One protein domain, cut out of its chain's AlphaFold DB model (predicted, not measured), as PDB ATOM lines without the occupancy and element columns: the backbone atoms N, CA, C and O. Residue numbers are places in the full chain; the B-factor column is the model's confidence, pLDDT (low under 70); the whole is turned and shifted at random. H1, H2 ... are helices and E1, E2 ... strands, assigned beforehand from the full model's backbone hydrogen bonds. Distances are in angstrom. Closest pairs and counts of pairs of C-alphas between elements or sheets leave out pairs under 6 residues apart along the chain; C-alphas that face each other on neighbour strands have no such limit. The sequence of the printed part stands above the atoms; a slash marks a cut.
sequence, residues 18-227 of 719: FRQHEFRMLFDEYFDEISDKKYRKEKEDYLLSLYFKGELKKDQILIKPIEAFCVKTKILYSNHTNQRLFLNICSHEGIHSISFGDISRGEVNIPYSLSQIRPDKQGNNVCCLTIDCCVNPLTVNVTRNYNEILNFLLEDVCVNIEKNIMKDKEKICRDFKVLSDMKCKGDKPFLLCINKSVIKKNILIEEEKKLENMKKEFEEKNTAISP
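Overview. This is residues 18 to 227 of the 719 residues of the protein "PIH1 domain-containing protein, putative" of Plasmodium malariae (UniProt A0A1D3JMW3). A strongly twisted sheet of six strands, E2 to E7, with H3 and H4 packed on it, makes the larger part of the model; next to it, the small two-stranded sheet of E1 and E8 has H2 and H5 packed on it. Residues 19 to 26, mostly of H1, stick out in one place and residues 220 to 227, at the end of H5, in another, while the long link between E3 and E4 reaches far from the mean of the C-alphas. The printed part has 210 residues with five named helices and eight named strands, in the order H1 H2 E1 E2 E3 E4 E5 E6 H3 H4 E7 E8 H5. The class is mixed, helices and strands; the large sheet is branched, with parallel and antiparallel pairs. The whole is compact, with a radius of gyration of the C-alphas of 19.1 A and spans of 61 by 55 by 32 A.

Arrangement. H1, residues 21 to 33, and H2, residues 37 to 53, are close but not clearly touching, at a steep tilt of 67 degrees; their closest C-alphas, those of Glu 33 and Tyr 39, are 6.6 A apart. The closest C-alphas of H2 and E1, residues 60 to 63, are those of Tyr 51 and Leu 62, 7.6 A apart. E1 and E8, residues 192 to 195, are antiparallel neighbours, with N 61 and O 194 at 2.9 A. H5, residues 201 to 223, comes closest to E1 at the C-alphas of Ile 63 and Glu 207, 7.1 A. H2 and H5 are close but not clearly touching, about perpendicular at 80 degrees, with the C-alphas of Phe 52 and Lys 215 closest at 6.2 A. E2, residues 66 to 76, bends by 65 degrees at residue 69 and forms an antiparallel hairpin with E3, residues 82 to 91, with N 71 and O 87 at 2.9 A. On the other side of E2 is antiparallel E7, residues 177 to 179, with N 72 and O 177 at 2.8 A. E3 is parallel to E6, residues 126 to 135, with N 88 and O 131 at 2.8 A. On the other side of E6 are E4, residues 112 to 114, with N 113 and O 134 at 2.9 A, and E5, residues 118 to 122, with N 120 and O 128 at 3.0 A; both are antiparallel to E6, and E5 and E6 form a hairpin. H1 only grazes this sheet, with its residues 28 to 32. H3, residues 137 to 145, is on it over E3, at a height over the sheet of 9.5 A. H4, residues 147 to 164, is on it too, with the C-alphas of Cys 133 in E6 and Val 157 closest at 7.9 A. H3 and H4 touch only at the corner, at Thr 143 and Leu 150, whose C-alphas are 4.7 A apart. In H1 to H5 every O i to N i+4 pair is within hydrogen-bond range.

Along the chain. H1 begins at C-alpha 21, (175.309, 112.748, 170.609), and measures 18.2 A from first to last C-alpha; H2 measures 24.6 A. E2 is 28.9 A long, and E3 and E6 are 28.3 A each. H4 measures 25.4 A. H5, 32.8 A long, ends at C-alpha 223, (217.751, 129.766, 175.746).

Size, cuts and confidence. The two C-alphas farthest apart are those of Ser 104 and Ser 226, 66.2 A. The printed part has no cut. The long links are E3 to E4, H4 to E7 and E7 to E8. The mean pLDDT of the printed part is 84.7; it is under 70 at residues 18 to 37, 103 to 106, 123 to 125, 167 to 169 and 222 to 227.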
ATOM      1  N   PHE A  18     176.703 115.773 163.197       53.56
ATOM      2  CA  PHE A  18     175.925 116.693 164.053       53.56
ATOM      3  C   PHE A  18     174.590 116.131 164.598       53.56
ATOM      4  O   PHE A  18     173.883 116.822 165.342       53.56
ATOM      5  N   ARG A  19     174.224 114.887 164.255       57.06
ATOM      6  CA  ARG A  19     173.112 114.136 164.868       57.06
ATOM      7  C   ARG A  19     173.573 113.087 165.882       57.06
ATOM      8  O   ARG A  19     172.745 112.620 166.655       57.06
ATOM      9  N   GLN A  20     174.850 112.713 165.887       57.75
ATOM     10  CA  GLN A  20     175.420 111.822 166.895       57.75
ATOM     11  C   GLN A  20     175.662 112.613 168.182       57.75
ATOM     12  O   GLN A  20     176.289 113.673 168.162       57.75
ATOM     13  N   HIS A  21     175.163 112.099 169.306       51.25
ATOM     14  CA  HIS A  21     175.309 112.748 170.609       51.25
ATOM     15  C   HIS A  21     176.788 112.919 170.993       51.25
ATOM     16  O   HIS A  21     177.174 113.991 171.440       51.25
ATOM     17  N   GLU A  22     177.620 111.918 170.696       64.19
ATOM     18  CA  GLU A  22     179.077 111.910 170.900       64.19
ATOM     19  C   GLU A  22     179.779 113.077 170.191       64.19
ATOM     20  O   GLU A  22     180.649 113.728 170.757       64.19
ATOM     21  N   PHE A  23     179.382 113.388 168.953       58.09
ATOM     22  CA  PHE A  23     179.975 114.495 168.202       58.09
ATOM     23  C   PHE A  23     179.538 115.854 168.760       58.09
ATOM     24  O   PHE A  23     180.319 116.799 168.725       58.09
ATOM     25  N   ARG A  24     178.317 115.954 169.308       61.81
ATOM     26  CA  ARG A  24     177.866 117.154 170.032       61.81
ATOM     27  C   ARG A  24     178.609 117.323 171.352       61.81
ATOM     28  O   ARG A  24     179.099 118.412 171.594       61.81
ATOM     29  N   MET A  25     178.772 116.247 172.127       65.94
ATOM     30  CA  MET A  25     179.594 116.217 173.344       65.94
ATOM     31  C   MET A  25     181.005 116.745 173.065       65.94
ATOM     32  O   MET A  25     181.405 117.736 173.660       65.94
ATOM     33  N   LEU A  26     181.708 116.176 172.076       65.81
ATOM     34  CA  LEU A  26     183.049 116.628 171.675       65.81
ATOM     35  C   LEU A  26     183.081 118.098 171.210       65.81
ATOM     36  O   LEU A  26     184.082 118.788 171.399       65.81
ATOM     37  N   PHE A  27     182.000 118.596 170.601       61.34
ATOM     38  CA  PHE A  27     181.895 119.996 170.183       61.34
ATOM     39  C   PHE A  27     181.622 120.929 171.374       61.34
ATOM     40  O   PHE A  27     182.238 121.986 171.473       61.34
ATOM     41  N   ASP A  28     180.756 120.534 172.307       63.75
ATOM     42  CA  ASP A  28     180.438 121.297 173.516       63.75
ATOM     43  C   ASP A  28     181.627 121.324 174.499       63.75
ATOM     44  O   ASP A  28     181.878 122.378 175.093       63.75
ATOM     45  N   GLU A  29     182.392 120.225 174.591       67.19
ATOM     46  CA  GLU A  29     183.679 120.093 175.300       67.19
ATOM     47  C   GLU A  29     184.753 121.008 174.695       67.19
ATOM     48  O   GLU A  29     185.372 121.788 175.418       67.19
ATOM     49  N   TYR A  30     184.926 120.998 173.366       64.50
ATOM     50  CA  TYR A  30     185.793 121.958 172.669       64.50
ATOM     51  C   TYR A  30     185.365 123.410 172.950       64.50
ATOM     52  O   TYR A  30     186.207 124.290 173.132       64.50
ATOM     53  N   PHE A  31     184.058 123.669 173.051       63.47
ATOM     54  CA  PHE A  31     183.529 124.983 173.419       63.47
ATOM     55  C   PHE A  31     183.763 125.362 174.889       63.47
ATOM     56  O   PHE A  31     183.817 126.557 175.184       63.47
ATOM     57  N   ASP A  32     183.916 124.405 175.809       67.56
ATOM     58  CA  ASP A  32     184.391 124.676 177.173       67.56
ATOM     59  C   ASP A  32     185.904 124.925 177.198       67.56
ATOM     60  O   ASP A  32     186.337 125.902 177.808       67.56
ATOM     61  N   GLU A  33     186.704 124.138 176.467       66.94
ATOM     62  CA  GLU A  33     188.158 124.339 176.383       66.94
ATOM     63  C   GLU A  33     188.512 125.731 175.838       66.94
ATOM     64  O   GLU A  33     189.274 126.460 176.475       66.94
ATOM     65  N   ILE A  34     187.916 126.162 174.718       64.88
ATOM     66  CA  ILE A  34     188.199 127.494 174.148       64.88
ATOM     67  C   ILE A  34     187.648 128.659 174.985       64.88
ATOM     68  O   ILE A  34     188.085 129.798 174.797       64.88
ATOM     69  N   SER A  35     186.704 128.385 175.892       60.94
ATOM     70  CA  SER A  35     186.163 129.366 176.843       60.94
ATOM     71  C   SER A  35     186.994 129.463 178.133       60.94
ATOM     72  O   SER A  35     186.817 130.414 178.898       60.94
ATOM     73  N   ASP A  36     187.910 128.521 178.388       68.94
ATOM     74  CA  ASP A  36     188.728 128.509 179.600       68.94
ATOM     75  C   ASP A  36     189.851 129.568 179.584       68.94
ATOM     76  O   ASP A  36     190.479 129.903 178.571       68.94
ATOM     77  N   LYS A  37     190.165 130.071 180.779       68.12
ATOM     78  CA  LYS A  37     191.217 131.058 181.045       68.12
ATOM     79  C   LYS A  37     192.610 130.515 180.702       68.12
ATOM     80  O   LYS A  37     193.500 131.309 180.387       68.12
ATOM     81  N   LYS A  38     192.802 129.187 180.713       73.12
ATOM     82  CA  LYS A  38     194.012 128.516 180.213       73.12
ATOM     83  C   LYS A  38     194.188 128.737 178.706       73.12
ATOM     84  O   LYS A  38     195.213 129.286 178.299       73.12
ATOM     85  N   TYR A  39     193.185 128.379 177.899       71.81
ATOM     86  CA  TYR A  39     193.237 128.492 176.436       71.81
ATOM     87  C   TYR A  39     193.393 129.946 175.979       71.81
ATOM     88  O   TYR A  39     194.157 130.244 175.061       71.81
ATOM     89  N   ARG A  40     192.752 130.888 176.685       77.06
ATOM     90  CA  ARG A  40     193.006 132.323 176.505       77.06
ATOM     91  C   ARG A  40     194.501 132.658 176.561       77.06
ATOM     92  O   ARG A  40     194.992 133.345 175.665       77.06
ATOM     93  N   LYS A  41     195.204 132.236 177.621       82.25
ATOM     94  CA  LYS A  41     196.629 132.556 177.799       82.25
ATOM     95  C   LYS A  41     197.456 131.946 176.673       82.25
ATOM     96  O   LYS A  41     198.285 132.637 176.099       82.25
ATOM     97  N   GLU A  42     197.181 130.693 176.325       81.69
ATOM     98  CA  GLU A  42     197.835 129.991 175.221       81.69
ATOM     99  C   GLU A  42     197.649 130.722 173.880       81.69
ATOM    100  O   GLU A  42     198.609 130.895 173.133       81.69
ATOM    101  N   LYS A  43     196.454 131.267 173.613       81.50
ATOM    102  CA  LYS A  43     196.175 132.079 172.419       81.50
ATOM    103  C   LYS A  43     196.870 133.450 172.431       81.50
ATOM    104  O   LYS A  43     197.313 133.902 171.375       81.50
ATOM    105  N   GLU A  44     196.988 134.110 173.587       87.00
ATOM    106  CA  GLU A  44     197.777 135.348 173.732       87.00
ATOM    107  C   GLU A  44     199.287 135.081 173.554       87.00
ATOM    108  O   GLU A  44     199.944 135.788 172.788       87.00
ATOM    109  N   ASP A  45     199.823 134.028 174.182       86.00
ATOM    110  CA  ASP A  45     201.227 133.603 174.073       86.00
ATOM    111  C   ASP A  45     201.578 133.159 172.635       86.00
ATOM    112  O   ASP A  45     202.633 133.522 172.107       86.00
ATOM    113  N   TYR A  46     200.683 132.431 171.958       85.56
ATOM    114  CA  TYR A  46     200.837 132.044 170.552       85.56
ATOM    115  C   TYR A  46     200.903 133.270 169.634       85.56
ATOM    116  O   TYR A  46     201.822 133.371 168.817       85.56
ATOM    117  N   LEU A  47     199.990 134.235 169.803       85.50
ATOM    118  CA  LEU A  47     199.963 135.465 169.009       85.50
ATOM    119  C   LEU A  47     201.229 136.317 169.223       85.50
ATOM    120  O   LEU A  47     201.791 136.832 168.253       85.50
ATOM    121  N   LEU A  48     201.725 136.402 170.463       88.00
ATOM    122  CA  LEU A  48     203.028 136.998 170.781       88.00
ATOM    123  C   LEU A  48     204.179 136.256 170.081       88.00
ATOM    124  O   LEU A  48     205.062 136.898 169.513       88.00
ATOM    125  N   SER A  49     204.149 134.919 170.039       85.56
ATOM    126  CA  SER A  49     205.174 134.126 169.343       85.56
ATOM    127  C   SER A  49     205.202 134.394 167.830       85.56
ATOM    128  O   SER A  49     206.284 134.558 167.267       85.56
ATOM    129  N   LEU A  50     204.037 134.530 167.179       84.69
ATOM    130  CA  LEU A  50     203.940 134.907 165.761       84.69
ATOM    131  C   LEU A  50     204.528 136.303 165.514       84.69
ATOM    132  O   LEU A  50     205.233 136.516 164.525       84.69
ATOM    133  N   TYR A  51     204.277 137.251 166.422       87.00
ATOM    134  CA  TYR A  51     204.848 138.594 166.346       87.00
ATOM    135  C   TYR A  51     206.379 138.576 166.493       87.00
ATOM    136  O   TYR A  51     207.080 139.123 165.643       87.00
ATOM    137  N   PHE A  52     206.924 137.900 167.513       88.69
ATOM    138  CA  PHE A  52     208.371 137.883 167.775       88.69
ATOM    139  C   PHE A  52     209.194 137.187 166.683       88.69
ATOM    140  O   PHE A  52     210.333 137.600 166.431       88.69
ATOM    141  N   LYS A  53     208.616 136.176 166.020       84.56
ATOM    142  CA  LYS A  53     209.197 135.497 164.849       84.56
ATOM    143  C   LYS A  53     209.054 136.288 163.541       84.56
ATOM    144  O   LYS A  53     209.751 135.983 162.577       84.56
ATOM    145  N   GLY A  54     208.175 137.292 163.491       83.19
ATOM    146  CA  GLY A  54     207.874 138.049 162.270       83.19
ATOM    147  C   GLY A  54     206.960 137.314 161.281       83.19
ATOM    148  O   GLY A  54     207.051 137.562 160.081       83.19
ATOM    149  N   GLU A  55     206.105 136.411 161.774       82.12
ATOM    150  CA  GLU A  55     205.090 135.696 160.981       82.12
ATOM    151  C   GLU A  55     203.805 136.533 160.776       82.12
ATOM    152  O   GLU A  55     203.038 136.279 159.848       82.12
ATOM    153  N   LEU A  56     203.582 137.572 161.597       82.50
ATOM    154  CA  LEU A  56     202.564 138.609 161.352       82.50
ATOM    155  C   LEU A  56     203.032 139.626 160.290       82.50
ATOM    156  O   LEU A  56     204.224 139.722 159.983       82.50
ATOM    157  N   LYS A  57     202.108 140.421 159.725       83.75
ATOM    158  CA  LYS A  57     202.472 141.406 158.689       83.75
ATOM    159  C   LYS A  57     203.381 142.500 159.271       83.75
ATOM    160  O   LYS A  57     203.247 142.901 160.424       83.75
ATOM    161  N   LYS A  58     204.323 143.006 158.468       82.94
ATOM    162  CA  LYS A  58     205.386 143.935 158.924       82.94
ATOM    163  C   LYS A  58     204.862 145.296 159.400       82.94
ATOM    164  O   LYS A  58     205.525 145.983 160.178       82.94
ATOM    165  N   ASP A  59     203.689 145.674 158.913       88.06
ATOM    166  CA  ASP A  59     202.920 146.862 159.261       88.06
ATOM    167  C   ASP A  59     201.963 146.638 160.443       88.06
ATOM    168  O   ASP A  59     201.274 147.572 160.831       88.06
ATOM    169  N   GLN A  60     201.930 145.451 161.057       89.38
ATOM    170  CA  GLN A  60     201.102 145.158 162.228       89.38
ATOM    171  C   GLN A  60     201.876 145.268 163.551       89.38
ATOM    172  O   GLN A  60     203.095 145.095 163.619       89.38
ATOM    173  N   ILE A  61     201.146 145.544 164.632       93.00
ATOM    174  CA  ILE A  61     201.629 145.528 166.016       93.00
ATOM    175  C   ILE A  61     200.544 144.985 166.951       93.00
ATOM    176  O   ILE A  61     199.350 145.149 166.694       93.00
ATOM    177  N   LEU A  62     200.966 144.326 168.032       93.75
ATOM    178  CA  LEU A  62     200.074 143.865 169.092       93.75
ATOM    179  C   LEU A  62     199.921 144.946 170.165       93.75
ATOM    180  O   LEU A  62     200.918 145.423 170.696       93.75
ATOM    181  N   ILE A  63     198.685 145.291 170.519       94.06
ATOM    182  CA  ILE A  63     198.381 146.140 171.680       94.06
ATOM    183  C   ILE A  63     197.585 145.370 172.734       94.06
ATOM    184  O   ILE A  63     196.905 144.387 172.424       94.06
ATOM    185  N   LYS A  64     197.615 145.861 173.976       94.31
ATOM    186  CA  LYS A  64     196.825 145.331 175.091       94.31
ATOM    187  C   LYS A  64     195.782 146.358 175.552       94.31
ATOM    188  O   LYS A  64     196.150 147.308 176.241       94.31
ATOM    189  N   PRO A  65     194.499 146.209 175.175       96.12
ATOM    190  CA  PRO A  65     193.448 147.116 175.625       96.12
ATOM    191  C   PRO A  65     193.146 146.985 177.123       96.12
ATOM    192  O   PRO A  65     193.450 145.973 177.752       96.12
ATOM    193  N   ILE A  66     192.482 148.004 177.664       96.25
ATOM    194  CA  ILE A  66     191.985 148.083 179.042       96.25
ATOM    195  C   ILE A  66     190.451 148.043 179.017       96.25
ATOM    196  O   ILE A  66     189.832 148.796 178.265       96.25
ATOM    197  N   GLU A  67     189.824 147.186 179.823       96.69
ATOM    198  CA  GLU A  67     188.364 147.076 179.947       96.69
ATOM    199  C   GLU A  67     187.677 148.392 180.378       96.69
ATOM    200  O   GLU A  67     188.112 149.054 181.321       96.69
ATOM    201  N   ALA A  68     186.566 148.763 179.722       96.19
ATOM    202  CA  ALA A  68     185.776 149.948 180.075       96.19
ATOM    203  C   ALA A  68     184.333 149.625 180.499       96.19
ATOM    204  O   ALA A  68     183.926 150.067 181.578       96.19
ATOM    205  N   PHE A  69     183.564 148.914 179.664       96.31
ATOM    206  CA  PHE A  69     182.220 148.390 179.963       96.31
ATOM    207  C   PHE A  69     181.758 147.402 178.877       96.31
ATOM    208  O   PHE A  69     182.232 147.451 177.744       96.31
ATOM    209  N   CYS A  70     180.805 146.521 179.194       96.62
ATOM    210  CA  CYS A  70     180.255 145.559 178.237       96.62
ATOM    211  C   CYS A  70     178.841 145.963 177.787       96.62
ATOM    212  O   CYS A  70     178.028 146.418 178.595       96.62
ATOM    213  N   VAL A  71     178.532 145.769 176.504       96.94
ATOM    214  CA  VAL A  71     177.201 145.987 175.919       96.94
ATOM    215  C   VAL A  71     176.677 144.673 175.354       96.94
ATOM    216  O   VAL A  71     177.323 144.035 174.528       96.94
ATOM    217  N   LYS A  72     175.481 144.271 175.781       95.69
ATOM    218  CA  LYS A  72     174.770 143.095 175.278       95.69
ATOM    219  C   LYS A  72     173.773 143.499 174.193       95.69
ATOM    220  O   LYS A  72     173.002 144.437 174.374       95.69
ATOM    221  N   THR A  73     173.763 142.747 173.101       95.56
ATOM    222  CA  THR A  73     172.785 142.826 172.007       95.56
ATOM    223  C   THR A  73     172.516 141.413 171.453       95.56
ATOM    224  O   THR A  73     172.917 140.412 172.064       95.56
ATOM    225  N   LYS A  74     171.809 141.298 170.324       93.12
ATOM    226  CA  LYS A  74     171.540 140.047 169.613       93.12
ATOM    227  C   LYS A  74     171.890 140.155 168.130       93.12
ATOM    228  O   LYS A  74     171.581 141.156 167.490       93.12
ATOM    229  N   ILE A  75     172.459 139.094 167.573       89.12
ATOM    230  CA  ILE A  75     172.522 138.859 166.127       89.12
ATOM    231  C   ILE A  75     171.189 138.242 165.710       89.12
ATOM    232  O   ILE A  75     170.641 137.410 166.432       89.12
ATOM    233  N   LEU A  76     170.669 138.675 164.566       87.38
ATOM    234  CA  LEU A  76     169.450 138.203 163.929       87.38
ATOM    235  C   LEU A  76     169.837 137.536 162.607       87.38
ATOM    236  O   LEU A  76     170.352 138.194 161.696       87.38
ATOM    237  N   TYR A  77     169.594 136.232 162.517       82.12
ATOM    238  CA  TYR A  77     169.922 135.426 161.346       82.12
ATOM    239  C   TYR A  77     168.760 135.397 160.345       82.12
ATOM    240  O   TYR A  77     167.599 135.642 160.680       82.12
ATOM    241  N   SER A  78     169.064 135.065 159.090       75.12
ATOM    242  CA  SER A  78     168.082 135.018 157.993       75.12
ATOM    243  C   SER A  78     167.024 133.910 158.136       75.12
ATOM    244  O   SER A  78     166.005 133.950 157.453       75.12
ATOM    245  N   ASN A  79     167.233 132.959 159.054       70.50
ATOM    246  CA  ASN A  79     166.285 131.920 159.473       70.50
ATOM    247  C   ASN A  79     165.421 132.326 160.695       70.50
ATOM    248  O   ASN A  79     164.769 131.470 161.282       70.50
ATOM    249  N   HIS A  80     165.446 133.602 161.102       70.44
ATOM    250  CA  HIS A  80     164.786 134.154 162.298       70.44
ATOM    251  C   HIS A  80     165.284 133.633 163.663       70.44
ATOM    252  O   HIS A  80     164.754 134.046 164.698       70.44
ATOM    253  N   THR A  81     166.339 132.811 163.713       78.25
ATOM    254  CA  THR A  81     167.042 132.553 164.981       78.25
ATOM    255  C   THR A  81     167.778 133.812 165.449       78.25
ATOM    256  O   THR A  81     168.046 134.739 164.674       78.25
ATOM    257  N   ASN A  82     168.094 133.871 166.743       84.56
ATOM    258  CA  ASN A  82     168.880 134.956 167.315       84.56
ATOM    259  C   ASN A  82     169.923 134.427 168.296       84.56
ATOM    260  O   ASN A  82     169.692 133.429 168.977       84.56
ATOM    261  N   GLN A  83     171.045 135.135 168.403       86.25
ATOM    262  CA  GLN A  83     172.115 134.788 169.332       86.25
ATOM    263  C   GLN A  83     172.641 136.008 170.075       86.25
ATOM    264  O   GLN A  83     172.736 137.099 169.522       86.25
ATOM    265  N   ARG A  84     173.006 135.822 171.345       90.44
ATOM    266  CA  ARG A  84     173.559 136.880 172.200       90.44
ATOM    267  C   ARG A  84     174.947 137.291 171.702       90.44
ATOM    268  O   ARG A  84     175.816 136.435 171.562       90.44
ATOM    269  N   LEU A  85     175.150 138.592 171.514       93.31
ATOM    270  CA  LEU A  85     176.437 139.204 171.193       93.31
ATOM    271  C   LEU A  85     176.829 140.179 172.307       93.31
ATOM    272  O   LEU A  85     176.016 140.998 172.740       93.31
ATOM    273  N   PHE A  86     178.074 140.083 172.756       95.38
ATOM    274  CA  PHE A  86     178.702 140.962 173.731       95.38
ATOM    275  C   PHE A  86     179.756 141.819 173.031       95.38
ATOM    276  O   PHE A  86     180.755 141.309 172.525       95.38
ATOM    277  N   LEU A  87     179.519 143.128 173.008       96.94
ATOM    278  CA  LEU A  87     180.476 144.136 172.573       96.94
ATOM    279  C   LEU A  87     181.230 144.606 173.825       96.94
ATOM    280  O   LEU A  87     180.686 145.333 174.658       96.94
ATOM    281  N   ASN A  88     182.470 144.158 173.994       97.00
ATOM    282  CA  ASN A  88     183.345 144.630 175.061       97.00
ATOM    283  C   ASN A  88     183.937 145.974 174.645       97.00
ATOM    284  O   ASN A  88     184.860 146.010 173.832       97.00
ATOM    285  N   ILE A  89     183.440 147.079 175.198       97.88
ATOM    286  CA  ILE A  89     184.089 148.373 175.006       97.88
ATOM    287  C   ILE A  89     185.342 148.389 175.880       97.88
ATOM    288  O   ILE A  89     185.290 148.246 177.107       97.88
ATOM    289  N   CYS A  90     186.485 148.539 175.228       97.50
ATOM    290  CA  CYS A  90     187.800 148.641 175.841       97.50
ATOM    291  C   CYS A  90     188.544 149.857 175.279       97.50
ATOM    292  O   CYS A  90     188.053 150.554 174.390       97.50
ATOM    293  N   SER A  91     189.728 150.156 175.811       97.19
ATOM    294  CA  SER A  91     190.464 151.347 175.396       97.19
ATOM    295  C   SER A  91     191.976 151.199 175.376       97.19
ATOM    296  O   SER A  91     192.543 150.369 176.087       97.19
ATOM    297  N   HIS A  92     192.624 152.007 174.538       97.25
ATOM    298  CA  HIS A  92     194.075 152.066 174.413       97.25
ATOM    299  C   HIS A  92     194.529 153.454 173.948       97.25
ATOM    300  O   HIS A  92     193.977 154.008 172.994       97.25
ATOM    301  N   GLU A  93     195.563 154.017 174.578       96.00
ATOM    302  CA  GLU A  93     195.999 155.389 174.274       96.00
ATOM    303  C   GLU A  93     196.547 155.570 172.860       96.00
ATOM    304  O   GLU A  93     196.480 156.666 172.307       96.00
ATOM    305  N   GLY A  94     197.029 154.491 172.241       93.50
ATOM    306  CA  GLY A  94     197.496 154.508 170.858       93.50
ATOM    307  C   GLY A  94     196.398 154.798 169.829       93.50
ATOM    308  O   GLY A  94     196.724 155.231 168.730       93.50
ATOM    309  N   ILE A  95     195.119 154.603 170.169       94.12
ATOM    310  CA  ILE A  95     193.995 154.911 169.275       94.12
ATOM    311  C   ILE A  95     193.684 156.411 169.341       94.12
ATOM    312  O   ILE A  95     193.783 157.042 170.399       94.12
ATOM    313  N   HIS A  96     193.340 156.996 168.195       93.38
ATOM    314  CA  HIS A  96     192.975 158.406 168.069       93.38
ATOM    315  C   HIS A  96     191.653 158.717 168.802       93.38
ATOM    316  O   HIS A  96     190.764 157.874 168.895       93.38
ATOM    317  N   SER A  97     191.544 159.916 169.383       94.06
ATOM    318  CA  SER A  97     190.325 160.349 170.085       94.06
ATOM    319  C   SER A  97     189.183 160.605 169.102       94.06
ATOM    320  O   SER A  97     189.430 160.903 167.934       94.06
ATOM    321  N   ILE A  98     187.944 160.556 169.602       93.19
ATOM    322  CA  ILE A  98     186.792 161.180 168.943       93.19
ATOM    323  C   ILE A  98     187.139 162.605 168.495       93.19
ATOM    324  O   ILE A  98     187.723 163.377 169.264       93.19
ATOM    325  N   SER A  99     186.763 162.939 167.263       89.38
ATOM    326  CA  SER A  99     186.870 164.276 166.690       89.38
ATOM    327  C   SER A  99     185.533 164.724 166.100       89.38
ATOM    328  O   SER A  99     184.743 163.929 165.588       89.38
ATOM    329  N   PHE A 100     185.283 166.025 166.200       85.44
ATOM    330  CA  PHE A 100     184.105 166.684 165.651       85.44
ATOM    331  C   PHE A 100     184.555 167.467 164.416       85.44
ATOM    332  O   PHE A 100     185.482 168.274 164.503       85.44
ATOM    333  N   GLY A 101     183.952 167.155 163.271       77.62
ATOM    334  CA  GLY A 101     184.203 167.791 161.984       77.62
ATOM    335  C   GLY A 101     183.392 169.074 161.829       77.62
ATOM    336  O   GLY A 101     183.299 169.886 162.752       77.62
ATOM    337  N   ASP A 102     182.790 169.269 160.657       74.06
ATOM    338  CA  ASP A 102     182.003 170.471 160.399       74.06
ATOM    339  C   ASP A 102     180.718 170.475 161.254       74.06
ATOM    340  O   ASP A 102     179.777 169.703 161.033       74.06
ATOM    341  N   ILE A 103     180.680 171.363 162.256       64.44
ATOM    342  CA  ILE A 103     179.568 171.506 163.212       64.44
ATOM    343  C   ILE A 103     178.250 171.789 162.472       64.44
ATOM    344  O   ILE A 103     177.192 171.341 162.910       64.44
ATOM    345  N   SER A 104     178.308 172.454 161.311       66.31
ATOM    346  CA  SER A 104     177.137 172.728 160.467       66.31
ATOM    347  C   SER A 104     176.471 171.466 159.894       66.31
ATOM    348  O   SER A 104     175.318 171.514 159.463       66.31
ATOM    349  N   ARG A 105     177.185 170.334 159.907       67.38
ATOM    350  CA  ARG A 105     176.751 169.033 159.381       67.38
ATOM    351  C   ARG A 105     176.559 167.969 160.459       67.38
ATOM    352  O   ARG A 105     175.958 166.937 160.177       67.38
ATOM    353  N   GLY A 106     177.055 168.211 161.674       68.38
ATOM    354  CA  GLY A 106     177.075 167.214 162.746       68.38
ATOM    355  C   GLY A 106     178.016 166.043 162.452       68.38
ATOM    356  O   GLY A 106     177.738 164.919 162.862       68.38
ATOM    357  N   GLU A 107     179.100 166.281 161.708       80.81
ATOM    358  CA  GLU A 107     180.079 165.245 161.371       80.81
ATOM    359  C   GLU A 107     180.870 164.836 162.627       80.81
ATOM    360  O   GLU A 107     181.604 165.638 163.208       80.81
ATOM    361  N   VAL A 108     180.719 163.581 163.055       84.50
ATOM    362  CA  VAL A 108     181.441 162.983 164.187       84.50
ATOM    363  C   VAL A 108     182.261 161.808 163.669       84.50
ATOM    364  O   VAL A 108     181.719 160.917 163.018       84.50
ATOM    365  N   ASN A 109     183.556 161.784 163.976       89.56
ATOM    366  CA  ASN A 109     184.435 160.653 163.695       89.56
ATOM    367  C   ASN A 109     184.880 160.029 165.022       89.56
ATOM    368  O   ASN A 109     185.396 160.723 165.900       89.56
ATOM    369  N   ILE A 110     184.681 158.718 165.174       92.88
ATOM    370  CA  ILE A 110     185.103 157.965 166.356       92.88
ATOM    371  C   ILE A 110     186.031 156.830 165.912       92.88
ATOM    372  O   ILE A 110     185.545 155.771 165.524       92.88
ATOM    373  N   PRO A 111     187.360 157.011 165.982       93.69
ATOM    374  CA  PRO A 111     188.301 155.947 165.661       93.69
ATOM    375  C   PRO A 111     188.186 154.779 166.649       93.69
ATOM    376  O   PRO A 111     188.305 154.963 167.866       93.69
ATOM    377  N   TYR A 112     187.999 153.570 166.121       95.50
ATOM    378  CA  TYR A 112     188.000 152.326 166.886       95.50
ATOM    379  C   TYR A 112     188.724 151.198 166.139       95.50
ATOM    380  O   TYR A 112     188.968 151.272 164.936       95.50
ATOM    381  N   SER A 113     189.050 150.128 166.860       94.19
ATOM    382  CA  SER A 113     189.540 148.862 166.308       94.19
ATOM    383  C   SER A 113     188.722 147.701 166.873       94.19
ATOM    384  O   SER A 113     188.315 147.747 168.035       94.19
ATOM    385  N   LEU A 114     188.458 146.677 166.059       93.31
ATOM    386  CA  LEU A 114     187.664 145.507 166.440       93.31
ATOM    387  C   LEU A 114     188.539 144.256 166.533       93.31
ATOM    388  O   LEU A 114     189.402 144.028 165.684       93.31
ATOM    389  N   SER A 115     188.283 143.406 167.527       90.00
ATOM    390  CA  SER A 115     188.827 142.048 167.538       90.00
ATOM    391  C   SER A 115     188.162 141.171 166.474       90.00
ATOM    392  O   SER A 115     187.081 141.467 165.966       90.00
ATOM    393  N   GLN A 116     188.745 139.998 166.219       85.06
ATOM    394  CA  GLN A 116     187.968 138.883 165.678       85.06
ATOM    395  C   GLN A 116     186.792 138.572 166.620       85.06
ATOM    396  O   GLN A 116     186.945 138.655 167.844       85.06
ATOM    397  N   ILE A 117     185.646 138.182 166.059       85.00
ATOM    398  CA  ILE A 117     184.551 137.568 166.819       85.00
ATOM    399  C   ILE A 117     185.057 136.270 167.470       85.00
ATOM    400  O   ILE A 117     185.800 135.507 166.850       85.00
ATOM    401  N   ARG A 118     184.651 136.018 168.718       84.75
ATOM    402  CA  ARG A 118     184.981 134.809 169.484       84.75
ATOM    403  C   ARG A 118     183.711 134.137 170.019       84.75
ATOM    404  O   ARG A 118     182.843 134.863 170.504       84.75
ATOM    405  N   PRO A 119     183.605 132.799 169.991       81.44
ATOM    406  CA  PRO A 119     182.621 132.081 170.793       81.44
ATOM    407  C   PRO A 119     182.925 132.201 172.290       81.44
ATOM    408  O   PRO A 119     184.075 132.391 172.684       81.44
ATOM    409  N   ASP A 120     181.876 132.103 173.103       82.44
ATOM    410  CA  ASP A 120     181.920 132.167 174.565       82.44
ATOM    411  C   ASP A 120     180.599 131.594 175.146       82.44
ATOM    412  O   ASP A 120     179.594 131.509 174.433       82.44
ATOM    413  N   LYS A 121     180.533 131.242 176.436       79.19
ATOM    414  CA  LYS A 121     179.304 130.774 177.118       79.19
ATOM    415  C   LYS A 121     178.802 131.808 178.145       79.19
ATOM    416  O   LYS A 121     179.589 132.481 178.815       79.19
ATOM    417  N   GLN A 122     177.479 131.966 178.289       70.44
ATOM    418  CA  GLN A 122     176.853 132.759 179.364       70.44
ATOM    419  C   GLN A 122     175.999 131.880 180.291       70.44
ATOM    420  O   GLN A 122     174.940 131.399 179.886       70.44
ATOM    421  N   GLY A 123     176.385 131.807 181.569       69.19
ATOM    422  CA  GLY A 123     175.598 131.158 182.622       69.19
ATOM    423  C   GLY A 123     175.409 129.669 182.341       69.19
ATOM    424  O   GLY A 123     176.390 128.962 182.148       69.19
ATOM    425  N   ASN A 124     174.155 129.220 182.279       54.88
ATOM    426  CA  ASN A 124     173.747 127.835 182.021       54.88
ATOM    427  C   ASN A 124     174.040 127.406 180.560       54.88
ATOM    428  O   ASN A 124     173.114 127.203 179.778       54.88
ATOM    429  N   ASN A 125     175.318 127.345 180.171       60.72
ATOM    430  CA  ASN A 125     175.834 126.946 178.852       60.72
ATOM    431  C   ASN A 125     175.188 127.614 177.618       60.72
ATOM    432  O   ASN A 125     175.281 127.098 176.507       60.72
ATOM    433  N   VAL A 126     174.592 128.806 177.757       72.44
ATOM    434  CA  VAL A 126     174.030 129.531 176.606       72.44
ATOM    435  C   VAL A 126     175.163 130.123 175.765       72.44
ATOM    436  O   VAL A 126     175.729 131.161 176.121       72.44
ATOM    437  N   CYS A 127     175.475 129.474 174.642       78.69
ATOM    438  CA  CYS A 127     176.484 129.919 173.682       78.69
ATOM    439  C   CYS A 127     176.181 131.321 173.131       78.69
ATOM    440  O   CYS A 127     175.071 131.637 172.690       78.69
ATOM    441  N   CYS A 128     177.202 132.167 173.128       86.69
ATOM    442  CA  CYS A 128     177.152 133.560 172.715       86.69
ATOM    443  C   CYS A 128     178.419 133.941 171.942       86.69
ATOM    444  O   CYS A 128     179.381 133.176 171.887       86.69
ATOM    445  N   LEU A 129     178.403 135.127 171.338       89.12
ATOM    446  CA  LEU A 129     179.581 135.727 170.725       89.12
ATOM    447  C   LEU A 129     180.089 136.906 171.540       89.12
ATOM    448  O   LEU A 129     179.305 137.665 172.110       89.12
ATOM    449  N   THR A 130     181.402 137.093 171.513       91.94
ATOM    450  CA  THR A 130     182.114 138.192 172.161       91.94
ATOM    451  C   THR A 130     183.060 138.843 171.151       91.94
ATOM    452  O   THR A 130     183.785 138.153 170.431       91.94
ATOM    453  N   ILE A 131     183.073 140.173 171.094       94.25
ATOM    454  CA  ILE A 131     184.002 140.973 170.284       94.25
ATOM    455  C   ILE A 131     184.474 142.174 171.109       94.25
ATOM    456  O   ILE A 131     183.675 142.803 171.803       94.25
ATOM    457  N   ASP A 132     185.764 142.493 171.050       95.81
ATOM    458  CA  ASP A 132     186.325 143.663 171.725       95.81
ATOM    459  C   ASP A 132     186.358 144.848 170.755       95.81
ATOM    460  O   ASP A 132     186.865 144.731 169.640       95.81
ATOM    461  N   CYS A 133     185.818 145.988 171.183       97.00
ATOM    462  CA  CYS A 133     185.836 147.255 170.464       97.00
ATOM    463  C   CYS A 133     186.707 148.242 171.245       97.00
ATOM    464  O   CYS A 133     186.338 148.707 172.324       97.00
ATOM    465  N   CYS A 134     187.893 148.525 170.713       97.62
ATOM    466  CA  CYS A 134     188.890 149.367 171.350       97.62
ATOM    467  C   CYS A 134     188.826 150.797 170.811       97.62
ATOM    468  O   CYS A 134     188.940 151.003 169.607       97.62
ATOM    469  N   VAL A 135     188.688 151.775 171.707       97.31
ATOM    470  CA  VAL A 135     188.670 153.224 171.422       97.31
ATOM    471  C   VAL A 135     189.758 153.957 172.224       97.31
ATOM    472  O   VAL A 135     190.458 153.360 173.042       97.31
ATOM    473  N   ASN A 136     189.925 155.269 172.049       97.19
ATOM    474  CA  ASN A 136     190.746 156.052 172.980       97.19
ATOM    475  C   ASN A 136     190.059 156.196 174.367       97.19
ATOM    476  O   ASN A 136     188.832 156.331 174.416       97.19
ATOM    477  N   PRO A 137     190.794 156.238 175.498       97.00
ATOM    478  CA  PRO A 137     190.207 156.475 176.822       97.00
ATOM    479  C   PRO A 137     189.397 157.779 176.957       97.00
ATOM    480  O   PRO A 137     188.400 157.801 177.679       97.00
ATOM    481  N   LEU A 138     189.739 158.848 176.224       95.56
ATOM    482  CA  LEU A 138     188.922 160.068 176.183       95.56
ATOM    483  C   LEU A 138     187.550 159.806 175.544       95.56
ATOM    484  O   LEU A 138     186.531 160.230 176.088       95.56
ATOM    485  N   THR A 139     187.495 159.029 174.457       95.38
ATOM    486  CA  THR A 139     186.241 158.581 173.824       95.38
ATOM    487  C   THR A 139     185.364 157.779 174.793       95.38
ATOM    488  O   THR A 139     184.145 157.958 174.806       95.38
ATOM    489  N   VAL A 140     185.952 156.937 175.652       96.31
ATOM    490  CA  VAL A 140     185.206 156.219 176.709       96.31
ATOM    491  C   VAL A 140     184.552 157.194 177.690       96.31
ATOM    492  O   VAL A 140     183.403 157.004 178.082       96.31
ATOM    493  N   ASN A 141     185.254 158.257 178.077       94.75
ATOM    494  CA  ASN A 141     184.704 159.255 178.995       94.75
ATOM    495  C   ASN A 141     183.604 160.101 178.329       94.75
ATOM    496  O   ASN A 141     182.603 160.404 178.970       94.75
ATOM    497  N   VAL A 142     183.729 160.412 177.033       92.00
ATOM    498  CA  VAL A 142     182.666 161.085 176.263       92.00
ATOM    499  C   VAL A 142     181.428 160.188 176.119       92.00
ATOM    500  O   VAL A 142     180.325 160.635 176.406       92.00
ATOM    501  N   THR A 143     181.585 158.914 175.746       93.50
ATOM    502  CA  THR A 143     180.450 157.978 175.575       93.50
ATOM    503  C   THR A 143     179.731 157.631 176.883       93.50
ATOM    504  O   THR A 143     178.539 157.343 176.852       93.50
ATOM    505  N   ARG A 144     180.406 157.711 178.038       91.75
ATOM    506  CA  ARG A 144     179.765 157.618 179.366       91.75
ATOM    507  C   ARG A 144     178.926 158.849 179.728       91.75
ATOM    508  O   ARG A 144     177.963 158.711 180.473       91.75
ATOM    509  N   ASN A 145     179.289 160.026 179.217       91.44
ATOM    510  CA  ASN A 145     178.606 161.288 179.511       91.44
ATOM    511  C   ASN A 145     177.487 161.618 178.502       91.44
ATOM    512  O   ASN A 145     176.560 162.345 178.846       91.44
ATOM    513  N   TYR A 146     177.576 161.098 177.272       88.88
ATOM    514  CA  TYR A 146     176.666 161.404 176.166       88.88
ATOM    515  C   TYR A 146     176.205 160.115 175.469       88.88
ATOM    516  O   TYR A 146     176.931 159.521 174.662       88.88
ATOM    517  N   ASN A 147     174.976 159.690 175.771       89.94
ATOM    518  CA  ASN A 147     174.377 158.464 175.231       89.94
ATOM    519  C   ASN A 147     174.203 158.517 173.704       89.94
ATOM    520  O   ASN A 147     174.198 157.486 173.041       89.94
ATOM    521  N   GLU A 148     174.096 159.711 173.130       89.62
ATOM    522  CA  GLU A 148     174.008 159.966 171.693       89.62
ATOM    523  C   GLU A 148     175.296 159.527 170.986       89.62
ATOM    524  O   GLU A 148     175.249 158.859 169.953       89.62
ATOM    525  N   ILE A 149     176.448 159.839 171.588       91.25
ATOM    526  CA  ILE A 149     177.777 159.462 171.089       91.25
ATOM    527  C   ILE A 149     178.013 157.958 171.277       91.25
ATOM    528  O   ILE A 149     178.598 157.315 170.405       91.25
ATOM    529  N   LEU A 150     177.517 157.374 172.377       93.56
ATOM    530  CA  LEU A 150     177.537 155.922 172.579       93.56
ATOM    531  C   LEU A 150     176.693 155.194 171.525       93.56
ATOM    532  O   LEU A 150     177.170 154.245 170.909       93.56
ATOM    533  N   ASN A 151     175.467 155.655 171.276       93.25
ATOM    534  CA  ASN A 151     174.584 155.074 170.268       93.25
ATOM    535  C   ASN A 151     175.166 155.209 168.855       93.25
ATOM    536  O   ASN A 151     175.097 154.253 168.093       93.25
ATOM    537  N   PHE A 152     175.797 156.341 168.521       92.31
ATOM    538  CA  PHE A 152     176.498 156.519 167.244       92.31
ATOM    539  C   PHE A 152     177.672 155.537 167.084       92.31
ATOM    540  O   PHE A 152     177.763 154.861 166.059       92.31
ATOM    541  N   LEU A 153     178.520 155.387 168.114       95.25
ATOM    542  CA  LEU A 153     179.610 154.402 168.121       95.25
ATOM    543  C   LEU A 153     179.079 152.974 167.922       95.25
ATOM    544  O   LEU A 153     179.576 152.242 167.070       95.25
ATOM    545  N   LEU A 154     178.062 152.576 168.690       96.25
ATOM    546  CA  LEU A 154     177.475 151.238 168.603       96.25
ATOM    547  C   LEU A 154     176.767 151.003 167.259       96.25
ATOM    548  O   LEU A 154     176.827 149.897 166.723       96.25
ATOM    549  N   GLU A 155     176.128 152.025 166.679       94.88
ATOM    550  CA  GLU A 155     175.505 151.912 165.362       94.88
ATOM    551  C   GLU A 155     176.525 151.652 164.249       94.88
ATOM    552  O   GLU A 155     176.284 150.754 163.434       94.88
ATOM    553  N   ASP A 156     177.639 152.392 164.219       94.19
ATOM    554  CA  ASP A 156     178.680 152.224 163.199       94.19
ATOM    555  C   ASP A 156     179.477 150.928 163.399       94.19
ATOM    556  O   ASP A 156     179.640 150.154 162.454       94.19
ATOM    557  N   VAL A 157     179.845 150.594 164.645       95.94
ATOM    558  CA  VAL A 157     180.467 149.304 164.998       95.94
ATOM    559  C   VAL A 157     179.618 148.135 164.503       95.94
ATOM    560  O   VAL A 157     180.145 147.230 163.855       95.94
ATOM    561  N   CYS A 158     178.303 148.159 164.731       94.88
ATOM    562  CA  CYS A 158     177.421 147.113 164.224       94.88
ATOM    563  C   CYS A 158     177.346 147.088 162.691       94.88
ATOM    564  O   CYS A 158     177.417 146.009 162.112       94.88
ATOM    565  N   VAL A 159     177.275 148.244 162.020       92.44
ATOM    566  CA  VAL A 159     177.306 148.322 160.546       92.44
ATOM    567  C   VAL A 159     178.636 147.813 159.967       92.44
ATOM    568  O   VAL A 159     178.652 147.234 158.881       92.44
ATOM    569  N   ASN A 160     179.750 147.997 160.673       91.25
ATOM    570  CA  ASN A 160     181.069 147.500 160.290       91.25
ATOM    571  C   ASN A 160     181.135 145.966 160.423       91.25
ATOM    572  O   ASN A 160     181.483 145.286 159.456       91.25
ATOM    573  N   ILE A 161     180.689 145.407 161.556       90.25
ATOM    574  CA  ILE A 161     180.602 143.949 161.768       90.25
ATOM    575  C   ILE A 161     179.684 143.291 160.715       90.25
ATOM    576  O   ILE A 161     180.077 142.298 160.100       90.25
ATOM    577  N   GLU A 162     178.507 143.874 160.455       89.75
ATOM    578  CA  GLU A 162     177.522 143.408 159.460       89.75
ATOM    579  C   GLU A 162     178.062 143.367 158.020       89.75
ATOM    580  O   GLU A 162     177.603 142.555 157.218       89.75
ATOM    581  N   LYS A 163     179.016 144.244 157.671       86.94
ATOM    582  CA  LYS A 163     179.607 144.335 156.323       86.94
ATOM    583  C   LYS A 163     180.885 143.515 156.152       86.94
ATOM    584  O   LYS A 163     181.108 142.963 155.078       86.94
ATOM    585  N   ASN A 164     181.743 143.511 157.172       80.62
ATOM    586  CA  ASN A 164     183.151 143.122 157.043       80.62
ATOM    587  C   ASN A 164     183.497 141.811 157.766       80.62
ATOM    588  O   ASN A 164     184.572 141.259 157.539       80.62
ATOM    589  N   ILE A 165     182.613 141.320 158.643       76.81
ATOM    590  CA  ILE A 165     182.830 140.106 159.448       76.81
ATOM    591  C   ILE A 165     181.719 139.077 159.190       76.81
ATOM    592  O   ILE A 165     182.004 137.896 158.980       76.81
ATOM    593  N   MET A 166     180.463 139.526 159.171       78.38
ATOM    594  CA  MET A 166     179.293 138.711 158.828       78.38
ATOM    595  C   MET A 166     179.195 138.480 157.316       78.38
ATOM    596  O   MET A 166     179.651 139.300 156.521       78.38
ATOM    597  N   LYS A 167     178.604 137.348 156.905       65.94
ATOM    598  CA  LYS A 167     178.554 136.929 155.487       65.94
ATOM    599  C   LYS A 167     177.135 136.798 154.931       65.94
ATOM    600  O   LYS A 167     176.880 137.218 153.804       65.94
ATOM    601  N   ASP A 168     176.193 136.278 155.717       61.69
ATOM    602  CA  ASP A 168     174.920 135.750 155.202       61.69
ATOM    603  C   ASP A 168     173.697 136.658 155.459       61.69
ATOM    604  O   ASP A 168     172.612 136.207 155.832       61.69
ATOM    605  N   LYS A 169     173.865 137.971 155.213       67.19
ATOM    606  CA  LYS A 169     172.852 139.040 155.425       67.19
ATOM    607  C   LYS A 169     172.339 139.166 156.870       67.19
ATOM    608  O   LYS A 169     171.254 139.707 157.099       67.19
ATOM    609  N   GLU A 170     173.118 138.664 157.817       83.00
ATOM    610  CA  GLU A 170     172.902 138.794 159.256       83.00
ATOM    611  C   GLU A 170     172.805 140.272 159.661       83.00
ATOM    612  O   GLU A 170     173.370 141.152 159.006       83.00
ATOM    613  N   LYS A 171     172.066 140.555 160.736       89.81
ATOM    614  CA  LYS A 171     171.933 141.910 161.287       89.81
ATOM    615  C   LYS A 171     172.129 141.900 162.786       89.81
ATOM    616  O   LYS A 171     171.615 141.019 163.465       89.81
ATOM    617  N   ILE A 172     172.792 142.915 163.322       93.06
ATOM    618  CA  ILE A 172     172.876 143.121 164.762       93.06
ATOM    619  C   ILE A 172     171.712 144.018 165.171       93.06
ATOM    620  O   ILE A 172     171.511 145.113 164.634       93.06
ATOM    621  N   CYS A 173     170.919 143.534 166.120       93.44
ATOM    622  CA  CYS A 173     169.827 144.297 166.689       93.44
ATOM    623  C   CYS A 173     170.376 145.528 167.428       93.44
ATOM    624  O   CYS A 173     171.499 145.534 167.935       93.44
ATOM    625  N   ARG A 174     169.594 146.604 167.461       94.06
ATOM    626  CA  ARG A 174     169.999 147.874 168.084       94.06
ATOM    627  C   ARG A 174     169.354 148.058 169.467       94.06
ATOM    628  O   ARG A 174     169.295 149.166 169.984       94.06
ATOM    629  N   ASP A 175     168.895 146.959 170.077       91.50
ATOM    630  CA  ASP A 175     168.363 146.880 171.444       91.50
ATOM    631  C   ASP A 175     169.489 146.776 172.494       91.50
ATOM    632  O   ASP A 175     169.523 145.881 173.340       91.50
ATOM    633  N   PHE A 176     170.451 147.698 172.410       94.94
ATOM    634  CA  PHE A 176     171.666 147.683 173.220       94.94
ATOM    635  C   PHE A 176     171.371 147.797 174.724       94.94
ATOM    636  O   PHE A 176     170.810 148.788 175.190       94.94
ATOM    637  N   LYS A 177     171.835 146.817 175.509       95.25
ATOM    638  CA  LYS A 177     171.847 146.880 176.976       95.25
ATOM    639  C   LYS A 177     173.282 146.958 177.495       95.25
ATOM    640  O   LYS A 177     174.001 145.959 177.477       95.25
ATOM    641  N   VAL A 178     173.679 148.122 178.008       95.50
ATOM    642  CA  VAL A 178     174.909 148.266 178.808       95.50
ATOM    643  C   VAL A 178     174.776 147.433 180.088       95.50
ATOM    644  O   VAL A 178     173.703 147.381 180.694       95.50
ATOM    645  N   LEU A 179     175.851 146.754 180.483       94.00
ATOM    646  CA  LEU A 179     175.894 145.888 181.660       94.00
ATOM    647  C   LEU A 179     176.621 146.583 182.815       94.00
ATOM    648  O   LEU A 179     177.757 147.032 182.669       94.00
ATOM    649  N   SER A 180     175.957 146.665 183.969       89.81
ATOM    650  CA  SER A 180     176.494 147.255 185.204       89.81
ATOM    651  C   SER A 180     177.271 146.249 186.058       89.81
ATOM    652  O   SER A 180     178.143 146.631 186.831       89.81
ATOM    653  N   ASP A 181     176.948 144.965 185.915       88.88
ATOM    654  CA  ASP A 181     177.520 143.812 186.614       88.88
ATOM    655  C   ASP A 181     178.827 143.305 185.978       88.88
ATOM    656  O   ASP A 181     179.670 142.733 186.667       88.88
ATOM    657  N   MET A 182     179.030 143.538 184.676       90.56
ATOM    658  CA  MET A 182     180.163 142.995 183.922       90.56
ATOM    659  C   MET A 182     180.853 144.061 183.059       90.56
ATOM    660  O   MET A 182     180.321 144.506 182.043       90.56
ATOM    661  N   LYS A 183     182.095 144.419 183.414       93.06
ATOM    662  CA  LYS A 183     182.921 145.355 182.624       93.06
ATOM    663  C   LYS A 183     183.411 144.768 181.298       93.06
ATOM    664  O   LYS A 183     183.624 145.518 180.354       93.06
ATOM    665  N   CYS A 184     183.624 143.455 181.238       93.31
ATOM    666  CA  CYS A 184     184.132 142.763 180.060       93.31
ATOM    667  C   CYS A 184     183.736 141.280 180.110       93.31
ATOM    668  O   CYS A 184     183.948 140.611 181.122       93.31
ATOM    669  N   LYS A 185     183.150 140.766 179.027       90.88
ATOM    670  CA  LYS A 185     182.839 139.347 178.844       90.88
ATOM    671  C   LYS A 185     184.138 138.596 178.519       90.88
ATOM    672  O   LYS A 185     184.831 138.952 177.566       90.88
ATOM    673  N   GLY A 186     184.467 137.586 179.329       84.88
ATOM    674  CA  GLY A 186     185.767 136.895 179.296       84.88
ATOM    675  C   GLY A 186     186.836 137.533 180.202       84.88
ATOM    676  O   GLY A 186     188.025 137.450 179.895       84.88
ATOM    677  N   ASP A 187     186.411 138.187 181.290       84.19
ATOM    678  CA  ASP A 187     187.175 138.984 182.270       84.19
ATOM    679  C   ASP A 187     187.867 140.244 181.718       84.19
ATOM    680  O   ASP A 187     187.782 141.306 182.335       84.19
ATOM    681  N   LYS A 188     188.579 140.139 180.590       90.00
ATOM    682  CA  LYS A 188     189.424 141.197 179.998       90.00
ATOM    683  C   LYS A 188     189.387 141.156 178.462       90.00
ATOM    684  O   LYS A 188     189.188 140.078 177.905       90.00
ATOM    685  N   PRO A 189     189.624 142.270 177.749       90.88
ATOM    686  CA  PRO A 189     189.794 142.240 176.293       90.88
ATOM    687  C   PRO A 189     191.023 141.403 175.902       90.88
ATOM    688  O   PRO A 189     191.965 141.288 176.691       90.88
ATOM    689  N   PHE A 190     191.026 140.797 174.716       89.00
ATOM    690  CA  PHE A 190     192.192 140.077 174.179       89.00
ATOM    691  C   PHE A 190     193.250 141.052 173.628       89.00
ATOM    692  O   PHE A 190     192.972 142.231 173.396       89.00
ATOM    693  N   LEU A 191     194.468 140.554 173.379       91.50
ATOM    694  CA  LEU A 191     195.457 141.275 172.566       91.50
ATOM    695  C   LEU A 191     194.885 141.556 171.167       91.50
ATOM    696  O   LEU A 191     194.331 140.657 170.530       91.50
ATOM    697  N   LEU A 192     195.048 142.788 170.677       91.50
ATOM    698  CA  LEU A 192     194.594 143.194 169.343       91.50
ATOM    699  C   LEU A 192     195.782 143.383 168.407       91.50
ATOM    700  O   LEU A 192     196.751 144.050 168.760       91.50
ATOM    701  N   CYS A 193     195.671 142.834 167.200       90.69
ATOM    702  CA  CYS A 193     196.609 143.061 166.108       90.69
ATOM    703  C   CYS A 193     196.096 144.230 165.257       90.69
ATOM    704  O   CYS A 193     195.016 144.133 164.679       90.69
ATOM    705  N   ILE A 194     196.835 145.341 165.221       90.44
ATOM    706  CA  ILE A 194     196.416 146.609 164.597       90.44
ATOM    707  C   ILE A 194     197.502 147.102 163.636       90.44
ATOM    708  O   ILE A 194     198.691 146.876 163.864       90.44
ATOM    709  N   ASN A 195     197.104 147.792 162.567       89.00
ATOM    710  CA  ASN A 195     198.031 148.453 161.656       89.00
ATOM    711  C   ASN A 195     198.779 149.605 162.362       89.00
ATOM    712  O   ASN A 195     198.167 150.505 162.942       89.00
ATOM    713  N   LYS A 196     200.114 149.614 162.285       90.50
ATOM    714  CA  LYS A 196     200.995 150.638 162.874       90.50
ATOM    715  C   LYS A 196     200.672 152.051 162.381       90.50
ATOM    716  O   LYS A 196     200.938 153.009 163.099       90.50
ATOM    717  N   SER A 197     200.095 152.187 161.185       88.12
ATOM    718  CA  SER A 197     199.670 153.475 160.620       88.12
ATOM    719  C   SER A 197     198.500 154.133 161.370       88.12
ATOM    720  O   SER A 197     198.420 155.359 161.406       88.12
ATOM    721  N   VAL A 198     197.631 153.339 162.008       87.00
ATOM    722  CA  VAL A 198     196.430 153.802 162.732       87.00
ATOM    723  C   VAL A 198     196.762 154.268 164.160       87.00
ATOM    724  O   VAL A 198     195.985 154.996 164.785       87.00
ATOM    725  N   ILE A 199     197.932 153.883 164.681       92.12
ATOM    726  CA  ILE A 199     198.381 154.187 166.044       92.12
ATOM    727  C   ILE A 199     199.147 155.519 166.098       92.12
ATOM    728  O   ILE A 199     200.007 155.805 165.265       92.12
ATOM    729  N   LYS A 200     198.873 156.332 167.129       92.81
ATOM    730  CA  LYS A 200     199.617 157.571 167.419       92.81
ATOM    731  C   LYS A 200     201.124 157.291 167.521       92.81
ATOM    732  O   LYS A 200     201.557 156.460 168.318       92.81
ATOM    733  N   LYS A 201     201.938 158.026 166.756       91.94
ATOM    734  CA  LYS A 201     203.381 157.753 166.569       91.94
ATOM    735  C   LYS A 201     204.212 157.743 167.860       91.94
ATOM    736  O   LYS A 201     205.189 157.006 167.930       91.94
ATOM    737  N   ASN A 202     203.842 158.533 168.867       92.06
ATOM    738  CA  ASN A 202     204.486 158.509 170.185       92.06
ATOM    739  C   ASN A 202     204.214 157.185 170.918       92.06
ATOM    740  O   ASN A 202     205.158 156.509 171.317       92.06
ATOM    741  N   ILE A 203     202.946 156.773 171.005       93.19
ATOM    742  CA  ILE A 203     202.550 155.519 171.662       93.19
ATOM    743  C   ILE A 203     203.071 154.297 170.893       93.19
ATOM    744  O   ILE A 203     203.479 153.321 171.511       93.19
ATOM    745  N   LEU A 204     203.143 154.357 169.557       92.75
ATOM    746  CA  LEU A 204     203.744 153.296 168.739       92.75
ATOM    747  C   LEU A 204     205.182 152.973 169.189       92.75
ATOM    748  O   LEU A 204     205.516 151.808 169.381       92.75
ATOM    749  N   ILE A 205     206.004 153.999 169.430       92.81
ATOM    750  CA  ILE A 205     207.392 153.848 169.903       92.81
ATOM    751  C   ILE A 205     207.446 153.260 171.326       92.81
ATOM    752  O   ILE A 205     208.424 152.604 171.688       92.81
ATOM    753  N   GLU A 206     206.425 153.489 172.154       93.88
ATOM    754  CA  GLU A 206     206.324 152.909 173.496       93.88
ATOM    755  C   GLU A 206     205.894 151.437 173.461       93.88
ATOM    756  O   GLU A 206     206.506 150.619 174.146       93.88
ATOM    757  N   GLU A 207     204.905 151.075 172.638       92.88
ATOM    758  CA  GLU A 207     204.482 149.679 172.459       92.88
ATOM    759  C   GLU A 207     205.575 148.828 171.801       92.88
ATOM    760  O   GLU A 207     205.854 147.729 172.276       92.88
ATOM    761  N   GLU A 208     206.281 149.343 170.787       92.56
ATOM    762  CA  GLU A 208     207.420 148.628 170.191       92.56
ATOM    763  C   GLU A 208     208.529 148.359 171.225       92.56
ATOM    764  O   GLU A 208     209.080 147.260 171.253       92.56
ATOM    765  N   LYS A 209     208.802 149.295 172.151       93.19
ATOM    766  CA  LYS A 209     209.745 149.074 173.267       93.19
ATOM    767  C   LYS A 209     209.241 148.045 174.284       93.19
ATOM    768  O   LYS A 209     210.039 147.248 174.774       93.19
ATOM    769  N   LYS A 210     207.943 148.044 174.612       93.31
ATOM    770  CA  LYS A 210     207.338 147.050 175.523       93.31
ATOM    771  C   LYS A 210     207.449 145.642 174.931       93.31
ATOM    772  O   LYS A 210     207.926 144.735 175.608       93.31
ATOM    773  N   LEU A 211     207.086 145.483 173.659       92.25
ATOM    774  CA  LEU A 211     207.163 144.208 172.942       92.25
ATOM    775  C   LEU A 211     208.609 143.727 172.766       92.25
ATOM    776  O   LEU A 211     208.877 142.545 172.944       92.25
ATOM    777  N   GLU A 212     209.554 144.623 172.490       91.44
ATOM    778  CA  GLU A 212     210.985 144.302 172.386       91.44
ATOM    779  C   GLU A 212     211.599 143.864 173.735       91.44
ATOM    780  O   GLU A 212     212.495 143.020 173.768       91.44
ATOM    781  N   ASN A 213     211.099 144.372 174.867       91.81
ATOM    782  CA  ASN A 213     211.475 143.863 176.191       91.81
ATOM    783  C   ASN A 213     210.856 142.480 176.463       91.81
ATOM    784  O   ASN A 213     211.561 141.567 176.888       91.81
ATOM    785  N   MET A 214     209.570 142.286 176.140       89.56
ATOM    786  CA  MET A 214     208.912 140.973 176.237       89.56
ATOM    787  C   MET A 214     209.571 139.919 175.332       89.56
ATOM    788  O   MET A 214     209.634 138.746 175.699       89.56
ATOM    789  N   LYS A 215     210.096 140.329 174.171       89.56
ATOM    790  CA  LYS A 215     210.850 139.466 173.259       89.56
ATOM    791  C   LYS A 215     212.145 138.961 173.895       89.56
ATOM    792  O   LYS A 215     212.410 137.766 173.827       89.56
ATOM    793  N   LYS A 216     212.911 139.832 174.560       89.75
ATOM    794  CA  LYS A 216     214.136 139.442 175.285       89.75
ATOM    795  C   LYS A 216     213.832 138.460 176.404       89.75
ATOM    796  O   LYS A 216     214.430 137.395 176.444       89.75
ATOM    797  N   GLU A 217     212.818 138.746 177.221       86.69
ATOM    798  CA  GLU A 217     212.339 137.801 178.233       86.69
ATOM    799  C   GLU A 217     211.947 136.435 177.638       86.69
ATOM    800  O   GLU A 217     212.148 135.400 178.273       86.69
ATOM    801  N   PHE A 218     211.355 136.412 176.441       83.81
ATOM    802  CA  PHE A 218     210.984 135.182 175.741       83.81
ATOM    803  C   PHE A 218     212.217 134.434 175.206       83.81
ATOM    804  O   PHE A 218     212.304 133.216 175.349       83.81
ATOM    805  N   GLU A 219     213.199 135.132 174.638       84.12
ATOM    806  CA  GLU A 219     214.453 134.543 174.150       84.12
ATOM    807  C   GLU A 219     215.339 134.028 175.303       84.12
ATOM    808  O   GLU A 219     215.888 132.930 175.210       84.12
ATOM    809  N   GLU A 220     215.400 134.735 176.434       83.12
ATOM    810  CA  GLU A 220     216.078 134.302 177.667       83.12
ATOM    811  C   GLU A 220     215.438 133.033 178.259       83.12
ATOM    812  O   GLU A 220     216.132 132.066 178.578       83.12
ATOM    813  N   LYS A 221     214.100 132.979 178.343       76.38
ATOM    814  CA  LYS A 221     213.375 131.796 178.850       76.38
ATOM    815  C   LYS A 221     213.531 130.575 177.939       76.38
ATOM    816  O   LYS A 221     213.570 129.457 178.443       76.38
ATOM    817  N   ASN A 222     213.655 130.772 176.624       63.81
ATOM    818  CA  ASN A 222     213.868 129.679 175.669       63.81
ATOM    819  C   ASN A 222     215.340 129.246 175.549       63.81
ATOM    820  O   ASN A 222     215.598 128.070 175.321       63.81
ATOM    821  N   THR A 223     216.317 130.138 175.743       57.28
ATOM    822  CA  THR A 223     217.751 129.766 175.746       57.28
ATOM    823  C   THR A 223     218.186 129.030 177.017       57.28
ATOM    824  O   THR A 223     219.193 128.325 177.000       57.28
ATOM    825  N   ALA A 224     217.393 129.104 178.091       53.38
ATOM    826  CA  ALA A 224     217.512 128.235 179.264       53.38
ATOM    827  C   ALA A 224     216.979 126.798 179.043       53.38
ATOM    828  O   ALA A 224     217.088 125.962 179.941       53.38
ATOM    829  N   ILE A 225     216.394 126.500 177.876       51.28
ATOM    830  CA  ILE A 225     215.770 125.215 177.536       51.28
ATOM    831  C   ILE A 225     216.564 124.546 176.401       51.28
ATOM    832  O   ILE A 225     216.997 125.192 175.449       51.28
ATOM    833  N   SER A 226     216.785 123.232 176.500       43.06
ATOM    834  CA  SER A 226     217.532 122.480 175.484       43.06
ATOM    835  C   SER A 226     216.754 122.417 174.158       43.06
ATOM    836  O   SER A 226     215.532 122.259 174.198       43.06
ATOM    837  N   PRO A 227     217.409 122.436 172.978       49.41
ATOM    838  CA  PRO A 227     216.724 122.259 171.693       49.41
ATOM    839  C   PRO A 227     215.815 121.018 171.647       49.41
ATOM    840  O   PRO A 227     214.708 121.082 171.117       49.41
TER     841      PRO A 227